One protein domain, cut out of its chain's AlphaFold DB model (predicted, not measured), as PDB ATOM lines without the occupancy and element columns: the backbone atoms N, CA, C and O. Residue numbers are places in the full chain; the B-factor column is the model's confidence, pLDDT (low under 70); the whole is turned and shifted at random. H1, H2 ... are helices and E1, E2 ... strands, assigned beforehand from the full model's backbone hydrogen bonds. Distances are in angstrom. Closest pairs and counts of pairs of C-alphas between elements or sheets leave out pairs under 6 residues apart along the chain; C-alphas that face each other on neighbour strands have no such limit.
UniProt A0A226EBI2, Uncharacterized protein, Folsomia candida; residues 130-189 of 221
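AT A GLANCE: This is residues 130 to 189 of the 221 residues of an uncharacterized protein of Folsomia candida (UniProt A0A226EBI2). Three helices make a triangle: the long H1 and H2 run opposite ways, joined by a tight turn, and the short H3 completes it. After H2 an unnamed stretch, residues 165 to 175, folds back to the start of H3 near the beginning of H2, while the short strand E1 and the last residues, 183 to 189, make the two ends. The printed part has 60 residues in the order E1, H1, H2, H3; it is mostly helix, and E1 pairs with no named strand. It is compact, with a radius of gyration of the C-alphas of 11.3 A, but elongated in outline, spanning 33 by 20 by 19 A.

IN THESE COORDINATES: H1, the longest helix, is residues 134 to 148, 21.3 A from first to last C-alpha, and begins with C-alpha 134 at (133.086, 109.176, 142.837). Before it, E1 is residues 130 to 133, 8.3 A. H2 is residues 152 to 164, 18.7 A. H3 is residues 176 to 182, 10.1 A, and ends with C-alpha 182 at (124.922, 112.382, 137.935).

HOW THE PARTS SIT: H1 and H2 are close but not clearly touching, with the closest C-alphas, of Arg 145 and Thr 155, 7.0 A apart; they run opposite ways at a steep tilt of 36 degrees, only just past shallow. H1 and H3 are also close but not clearly touching, with the closest C-alphas, of Met 138 and Ile 179, 6.6 A apart. H2 touches H3 with residues 152 to 156 alone; the closest C-alphas, of Glu 156 and Tyr 176, are 5.8 A apart. E1 and H1 meet only through their link, and E1 is apart from H2 and H3. In H1, H2 and H3 every O i to N i+4 pair is within hydrogen-bond range.

THE WHOLE: The C-alphas of Cys 130 and Trp 189, the two farthest apart, are 35.9 A apart. The printed part has no cut. The link from H2 to H3, 11 residues, is long. The mean pLDDT of the printed part is 83.4, and residues 187 to 189 are under 70.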
ATOM      1  N   CYS A 130     142.858 106.251 148.921       72.94
ATOM      2  CA  CYS A 130     142.915 107.083 147.726       72.94
ATOM      3  C   CYS A 130     141.933 108.243 147.851       72.94
ATOM      4  O   CYS A 130     140.739 108.026 147.990       72.94
ATOM      5  N   GLN A 131     142.403 109.479 147.680       74.69
ATOM      6  CA  GLN A 131     141.548 110.678 147.686       74.69
ATOM      7  C   GLN A 131     140.656 110.807 146.433       74.69
ATOM      8  O   GLN A 131     140.120 111.874 146.147       74.69
ATOM      9  N   LEU A 132     140.521 109.741 145.640       78.94
ATOM     10  CA  LEU A 132     139.672 109.726 144.459       78.94
ATOM     11  C   LEU A 132     138.216 109.563 144.890       78.94
ATOM     12  O   LEU A 132     137.818 108.503 145.363       78.94
ATOM     13  N   THR A 133     137.421 110.607 144.702       86.81
ATOM     14  CA  THR A 133     135.974 110.578 144.936       86.81
ATOM     15  C   THR A 133     135.220 110.017 143.730       86.81
ATOM     16  O   THR A 133     135.747 109.942 142.612       86.81
ATOM     17  N   LYS A 134     133.950 109.651 143.926       88.38
ATOM     18  CA  LYS A 134     133.086 109.176 142.837       88.38
ATOM     19  C   LYS A 134     132.971 110.225 141.728       88.38
ATOM     20  O   LYS A 134     133.227 109.921 140.559       88.38
ATOM     21  N   THR A 135     132.681 111.472 142.085       88.25
ATOM     22  CA  THR A 135     132.537 112.576 141.125       88.25
ATOM     23  C   THR A 135     133.819 112.849 140.346       88.25
ATOM     24  O   THR A 135     133.774 113.073 139.131       88.25
ATOM     25  N   THR A 136     134.980 112.817 141.006       84.31
ATOM     26  CA  THR A 136     136.268 113.037 140.325       84.31
ATOM     27  C   THR A 136     136.584 111.915 139.337       84.31
ATOM     28  O   THR A 136     136.973 112.205 138.203       84.31
ATOM     29  N   SER A 137     136.320 110.657 139.699       87.75
ATOM     30  CA  SER A 137     136.434 109.513 138.784       87.75
ATOM     31  C   SER A 137     135.530 109.657 137.552       87.75
ATOM     32  O   SER A 137     135.994 109.543 136.415       87.75
ATOM     33  N   MET A 138     134.254 110.006 137.744       90.75
ATOM     34  CA  MET A 138     133.316 110.209 136.632       90.75
ATOM     35  C   MET A 138     133.766 111.327 135.679       90.75
ATOM     36  O   MET A 138     133.724 111.159 134.457       90.75
ATOM     37  N   LYS A 139     134.264 112.451 136.214       86.81
ATOM     38  CA  LYS A 139     134.818 113.554 135.406       86.81
ATOM     39  C   LYS A 139     136.037 113.117 134.590       86.81
ATOM     40  O   LYS A 139     136.172 113.529 133.436       86.81
ATOM     41  N   LEU A 140     136.904 112.270 135.149       86.50
ATOM     42  CA  LEU A 140     138.049 111.718 134.420       86.50
ATOM     43  C   LEU A 140     137.595 110.850 133.244       86.50
ATOM     44  O   LEU A 140     138.091 111.034 132.134       86.50
ATOM     45  N   ILE A 141     136.608 109.977 133.445       87.94
ATOM     46  CA  ILE A 141     136.045 109.142 132.371       87.94
ATOM     47  C   ILE A 141     135.436 110.018 131.269       87.94
ATOM     48  O   ILE A 141     135.713 109.804 130.087       87.94
ATOM     49  N   GLN A 142     134.682 111.057 131.639       86.75
ATOM     50  CA  GLN A 142     134.126 112.035 130.696       86.75
ATOM     51  C   GLN A 142     135.237 112.754 129.900       86.75
ATOM     52  O   GLN A 142     135.120 112.967 128.687       86.75
ATOM     53  N   SER A 143     136.343 113.103 130.565       82.44
ATOM     54  CA  SER A 143     137.510 113.718 129.925       82.44
ATOM     55  C   SER A 143     138.215 112.758 128.964       82.44
ATOM     56  O   SER A 143     138.636 113.178 127.889       82.44
ATOM     57  N   VAL A 144     138.363 111.481 129.316       80.12
ATOM     58  CA  VAL A 144     138.974 110.475 128.432       80.12
ATOM     59  C   VAL A 144     138.083 110.248 127.215       80.12
ATOM     60  O   VAL A 144     138.554 110.307 126.081       80.12
ATOM     61  N   ARG A 145     136.776 110.082 127.431       85.81
ATOM     62  CA  ARG A 145     135.799 109.941 126.352       85.81
ATOM     63  C   ARG A 145     135.866 111.097 125.362       85.81
ATOM     64  O   ARG A 145     135.868 110.850 124.163       85.81
ATOM     65  N   SER A 146     135.888 112.336 125.851       81.81
ATOM     66  CA  SER A 146     135.905 113.523 124.987       81.81
ATOM     67  C   SER A 146     137.219 113.676 124.220       81.81
ATOM     68  O   SER A 146     137.182 114.020 123.044       81.81
ATOM     69  N   ARG A 147     138.366 113.371 124.839       78.50
ATOM     70  CA  ARG A 147     139.683 113.451 124.179       78.50
ATOM     71  C   ARG A 147     139.923 112.344 123.153       78.50
ATOM     72  O   ARG A 147     140.641 112.569 122.188       78.50
ATOM     73  N   HIS A 148     139.339 111.167 123.366       79.00
ATOM     74  CA  HIS A 148     139.565 109.982 122.531       79.00
ATOM     75  C   HIS A 148     138.334 109.557 121.719       79.00
ATOM     76  O   HIS A 148     138.335 108.479 121.134       79.00
ATOM     77  N   SER A 149     137.283 110.380 121.692       79.94
ATOM     78  CA  SER A 149     136.031 110.115 120.969       79.94
ATOM     79  C   SER A 149     135.439 108.728 121.253       79.94
ATOM     80  O   SER A 149     134.962 108.045 120.347       79.94
ATOM     81  N   LEU A 150     135.472 108.292 122.519       79.38
ATOM     82  CA  LEU A 150     134.961 106.972 122.886       79.38
ATOM     83  C   LEU A 150     133.455 106.878 122.619       79.38
ATOM     84  O   LEU A 150     132.678 107.788 122.932       79.38
ATOM     85  N   THR A 151     133.033 105.737 122.074       86.62
ATOM     86  CA  THR A 151     131.615 105.446 121.863       86.62
ATOM     87  C   THR A 151     130.892 105.284 123.202       86.62
ATOM     88  O   THR A 151     131.507 105.063 124.251       86.62
ATOM     89  N   LYS A 152     129.554 105.383 123.183       89.25
ATOM     90  CA  LYS A 152     128.734 105.129 124.380       89.25
ATOM     91  C   LYS A 152     128.995 103.725 124.934       89.25
ATOM     92  O   LYS A 152     129.322 103.622 126.105       89.25
ATOM     93  N   ALA A 153     128.970 102.706 124.074       86.69
ATOM     94  CA  ALA A 153     129.235 101.318 124.452       86.69
ATOM     95  C   ALA A 153     130.623 101.139 125.093       86.69
ATOM     96  O   ALA A 153     130.722 100.624 126.198       86.69
ATOM     97  N   ALA A 154     131.681 101.680 124.477       82.38
ATOM     98  CA  ALA A 154     133.028 101.596 125.048       82.38
ATOM     99  C   ALA A 154     133.140 102.312 126.408       82.38
ATOM    100  O   ALA A 154     133.863 101.868 127.295       82.38
ATOM    101  N   THR A 155     132.407 103.416 126.592       87.06
ATOM    102  CA  THR A 155     132.343 104.109 127.889       87.06
ATOM    103  C   THR A 155     131.665 103.231 128.948       87.06
ATOM    104  O   THR A 155     132.115 103.192 130.089       87.06
ATOM    105  N   GLU A 156     130.601 102.519 128.581       91.75
ATOM    106  CA  GLU A 156     129.876 101.607 129.474       91.75
ATOM    107  C   GLU A 156     130.707 100.387 129.866       91.75
ATOM    108  O   GLU A 156     130.664  99.957 131.016       91.75
ATOM    109  N   ASP A 157     131.523  99.868 128.955       87.12
ATOM    110  CA  ASP A 157     132.442  98.777 129.279       87.12
ATOM    111  C   ASP A 157     133.506  99.229 130.291       87.12
ATOM    112  O   ASP A 157     133.764  98.527 131.268       87.12
ATOM    113  N   ILE A 158     134.053 100.440 130.137       86.31
ATOM    114  CA  ILE A 158     134.970 101.036 131.125       86.31
ATOM    115  C   ILE A 158     134.277 101.209 132.483       86.31
ATOM    116  O   ILE A 158     134.866 100.895 133.517       86.31
ATOM    117  N   LEU A 159     133.029 101.681 132.496       90.31
ATOM    118  CA  LEU A 159     132.243 101.828 133.721       90.31
ATOM    119  C   LEU A 159     132.059 100.500 134.457       90.31
ATOM    120  O   LEU A 159     132.287 100.429 135.665       90.31
ATOM    121  N   LYS A 160     131.689  99.444 133.728       87.88
ATOM    122  CA  LYS A 160     131.535  98.095 134.285       87.88
ATOM    123  C   LYS A 160     132.856  97.562 134.832       87.88
ATOM    124  O   LYS A 160     132.869  97.010 135.926       87.88
ATOM    125  N   LEU A 161     133.966  97.765 134.120       84.81
ATOM    126  CA  LEU A 161     135.292  97.366 134.600       84.81
ATOM    127  C   LEU A 161     135.654  98.069 135.912       84.81
ATOM    128  O   LEU A 161     136.129  97.423 136.839       84.81
ATOM    129  N   ILE A 162     135.388  99.371 136.019       84.94
ATOM    130  CA  ILE A 162     135.625 100.118 137.259       84.94
ATOM    131  C   ILE A 162     134.734  99.588 138.387       84.94
ATOM    132  O   ILE A 162     135.240  99.345 139.478       84.94
ATOM    133  N   GLN A 163     133.446  99.338 138.123       86.56
ATOM    134  CA  GLN A 163     132.511  98.778 139.107       86.56
ATOM    135  C   GLN A 163     133.008  97.455 139.706       86.56
ATOM    136  O   GLN A 163     132.856  97.248 140.906       86.56
ATOM    137  N   LEU A 164     133.623  96.581 138.902       82.25
ATOM    138  CA  LEU A 164     134.172  95.300 139.372       82.25
ATOM    139  C   LEU A 164     135.340  95.463 140.356       82.25
ATOM    140  O   LEU A 164     135.600  94.569 141.155       82.25
ATOM    141  N   HIS A 165     136.050  96.590 140.294       81.19
ATOM    142  CA  HIS A 165     137.179  96.896 141.171       81.19
ATOM    143  C   HIS A 165     136.792  97.728 142.397       81.19
ATOM    144  O   HIS A 165     137.660  98.022 143.224       81.19
ATOM    145  N   LEU A 166     135.536  98.159 142.509       81.31
ATOM    146  CA  LEU A 166     135.058  98.912 143.662       81.31
ATOM    147  C   LEU A 166     134.602  97.963 144.778       81.31
ATOM    148  O   LEU A 166     134.133  96.859 144.495       81.31
ATOM    149  N   PRO A 167     134.691  98.382 146.054       79.25
ATOM    150  CA  PRO A 167     134.091  97.632 147.150       79.25
ATOM    151  C   PRO A 167     132.603  97.351 146.863       79.25
ATOM    152  O   PRO A 167     131.920  98.261 146.381       79.25
ATOM    153  N   PRO A 168     132.060  96.160 147.197       75.75
ATOM    154  CA  PRO A 168     130.698  95.748 146.816       75.75
ATOM    155  C   PRO A 168     129.584  96.703 147.266       75.75
ATOM    156  O   PRO A 168     128.501  96.720 146.695       75.75
ATOM    157  N   GLN A 169     129.859  97.509 148.290       77.62
ATOM    158  CA  GLN A 169     128.916  98.445 148.903       77.62
ATOM    159  C   GLN A 169     128.864  99.797 148.160       77.62
ATOM    160  O   GLN A 169     128.106 100.691 148.528       77.62
ATOM    161  N   THR A 170     129.686  99.976 147.119       81.75
ATOM    162  CA  THR A 170     129.854 101.257 146.424       81.75
ATOM    163  C   THR A 170     128.889 101.361 145.246       81.75
ATOM    164  O   THR A 170     128.994 100.622 144.265       81.75
ATOM    165  N   SER A 171     127.970 102.324 145.314       85.81
ATOM    166  CA  SER A 171     127.085 102.661 144.196       85.81
ATOM    167  C   SER A 171     127.838 103.476 143.141       85.81
ATOM    168  O   SER A 171     128.169 104.647 143.365       85.81
ATOM    169  N   TYR A 172     128.097 102.874 141.980       89.81
ATOM    170  CA  TYR A 172     128.757 103.529 140.854       89.81
ATOM    171  C   TYR A 172     127.966 103.302 139.551       89.81
ATOM    172  O   TYR A 172     127.374 102.239 139.356       89.81
ATOM    173  N   PRO A 173     127.855 104.310 138.667       90.00
ATOM    174  CA  PRO A 173     127.064 104.174 137.451       90.00
ATOM    175  C   PRO A 173     127.709 103.182 136.482       90.00
ATOM    176  O   PRO A 173     128.907 103.235 136.217       90.00
ATOM    177  N   THR A 174     126.889 102.317 135.890       89.94
ATOM    178  CA  THR A 174     127.310 101.324 134.886       89.94
ATOM    179  C   THR A 174     126.940 101.720 133.456       89.94
ATOM    180  O   THR A 174     127.385 101.084 132.502       89.94
ATOM    181  N   SER A 175     126.141 102.779 133.296       90.88
ATOM    182  CA  SER A 175     125.664 103.280 132.008       90.88
ATOM    183  C   SER A 175     126.155 104.700 131.728       90.88
ATOM    184  O   SER A 175     126.363 105.510 132.639       90.88
ATOM    185  N   TYR A 176     126.290 105.043 130.445       88.50
ATOM    186  CA  TYR A 176     126.703 106.391 130.052       88.50
ATOM    187  C   TYR A 176     125.660 107.450 130.442       88.50
ATOM    188  O   TYR A 176     126.012 108.555 130.858       88.50
ATOM    189  N   SER A 177     124.373 107.115 130.325       88.00
ATOM    190  CA  SER A 177     123.282 107.981 130.779       88.00
ATOM    191  C   SER A 177     123.339 108.220 132.288       88.00
ATOM    192  O   SER A 177     123.108 109.348 132.716       88.00
ATOM    193  N   GLY A 178     123.720 107.205 133.073       88.38
ATOM    194  CA  GLY A 178     123.936 107.318 134.515       88.38
ATOM    195  C   GLY A 178     124.985 108.372 134.857       88.38
ATOM    196  O   GLY A 178     124.685 109.295 135.610       88.38
ATOM    197  N   ILE A 179     126.163 108.316 134.219       90.56
ATOM    198  CA  ILE A 179     127.185 109.368 134.382       90.56
ATOM    199  C   ILE A 179     126.615 110.739 134.002       90.56
ATOM    200  O   ILE A 179     126.810 111.711 134.726       90.56
ATOM    201  N   CYS A 180     125.939 110.846 132.855       86.81
ATOM    202  CA  CYS A 180     125.460 112.141 132.368       86.81
ATOM    203  C   CYS A 180     124.432 112.770 133.305       86.81
ATOM    204  O   CYS A 180     124.438 113.987 133.475       86.81
ATOM    205  N   LYS A 181     123.572 111.942 133.899       87.88
ATOM    206  CA  LYS A 181     122.586 112.365 134.885       87.88
ATOM    207  C   LYS A 181     123.265 112.824 136.173       87.88
ATOM    208  O   LYS A 181     122.970 113.914 136.647       87.88
ATOM    209  N   GLU A 182     124.203 112.038 136.701       88.44
ATOM    210  CA  GLU A 182     124.922 112.382 137.935       88.44
ATOM    211  C   GLU A 182     125.821 113.618 137.781       88.44
ATOM    212  O   GLU A 182     125.932 114.420 138.704       88.44
ATOM    213  N   LEU A 183     126.433 113.819 136.610       87.62
ATOM    214  CA  LEU A 183     127.254 114.999 136.321       87.62
ATOM    215  C   LEU A 183     126.445 116.211 135.830       87.62
ATOM    216  O   LEU A 183     127.038 117.256 135.563       87.62
ATOM    217  N   GLY A 184     125.126 116.083 135.648       82.88
ATOM    218  CA  GLY A 184     124.286 117.148 135.089       82.88
ATOM    219  C   GLY A 184     124.639 117.530 133.646       82.88
ATOM    220  O   GLY A 184     124.347 118.636 133.203       82.88
ATOM    221  N   THR A 185     125.289 116.637 132.893       77.81
ATOM    222  CA  THR A 185     125.689 116.873 131.493       77.81
ATOM    223  C   THR A 185     124.683 116.326 130.486       77.81
ATOM    224  O   THR A 185     125.004 116.196 129.300       77.81
ATOM    225  N   GLU A 186     123.489 115.938 130.931       72.50
ATOM    226  CA  GLU A 186     122.405 115.570 130.031       72.50
ATOM    227  C   GLU A 186     122.068 116.769 129.136       72.50
ATOM    228  O   GLU A 186     121.489 117.764 129.560       72.50
ATOM    229  N   LYS A 187     122.452 116.681 127.862       63.81
ATOM    230  CA  LYS A 187     121.920 117.586 126.850       63.81
ATOM    231  C   LYS A 187     120.467 117.185 126.643       63.81
ATOM    232  O   LYS A 187     120.229 116.095 126.132       63.81
ATOM    233  N   THR A 188     119.518 118.050 126.999       57.00
ATOM    234  CA  THR A 188     118.119 117.940 126.565       57.00
ATOM    235  C   THR A 188     118.117 117.939 125.038       57.00
ATOM    236  O   THR A 188     118.275 118.975 124.394       57.00
ATOM    237  N   TRP A 189     118.077 116.753 124.442       56.94
ATOM    238  CA  TRP A 189     118.546 116.522 123.076       56.94
ATOM    239  C   TRP A 189     117.555 116.966 121.999       56.94
ATOM    240  O   TRP A 189     117.845 116.809 120.821       56.94
TER     241      TRP A 189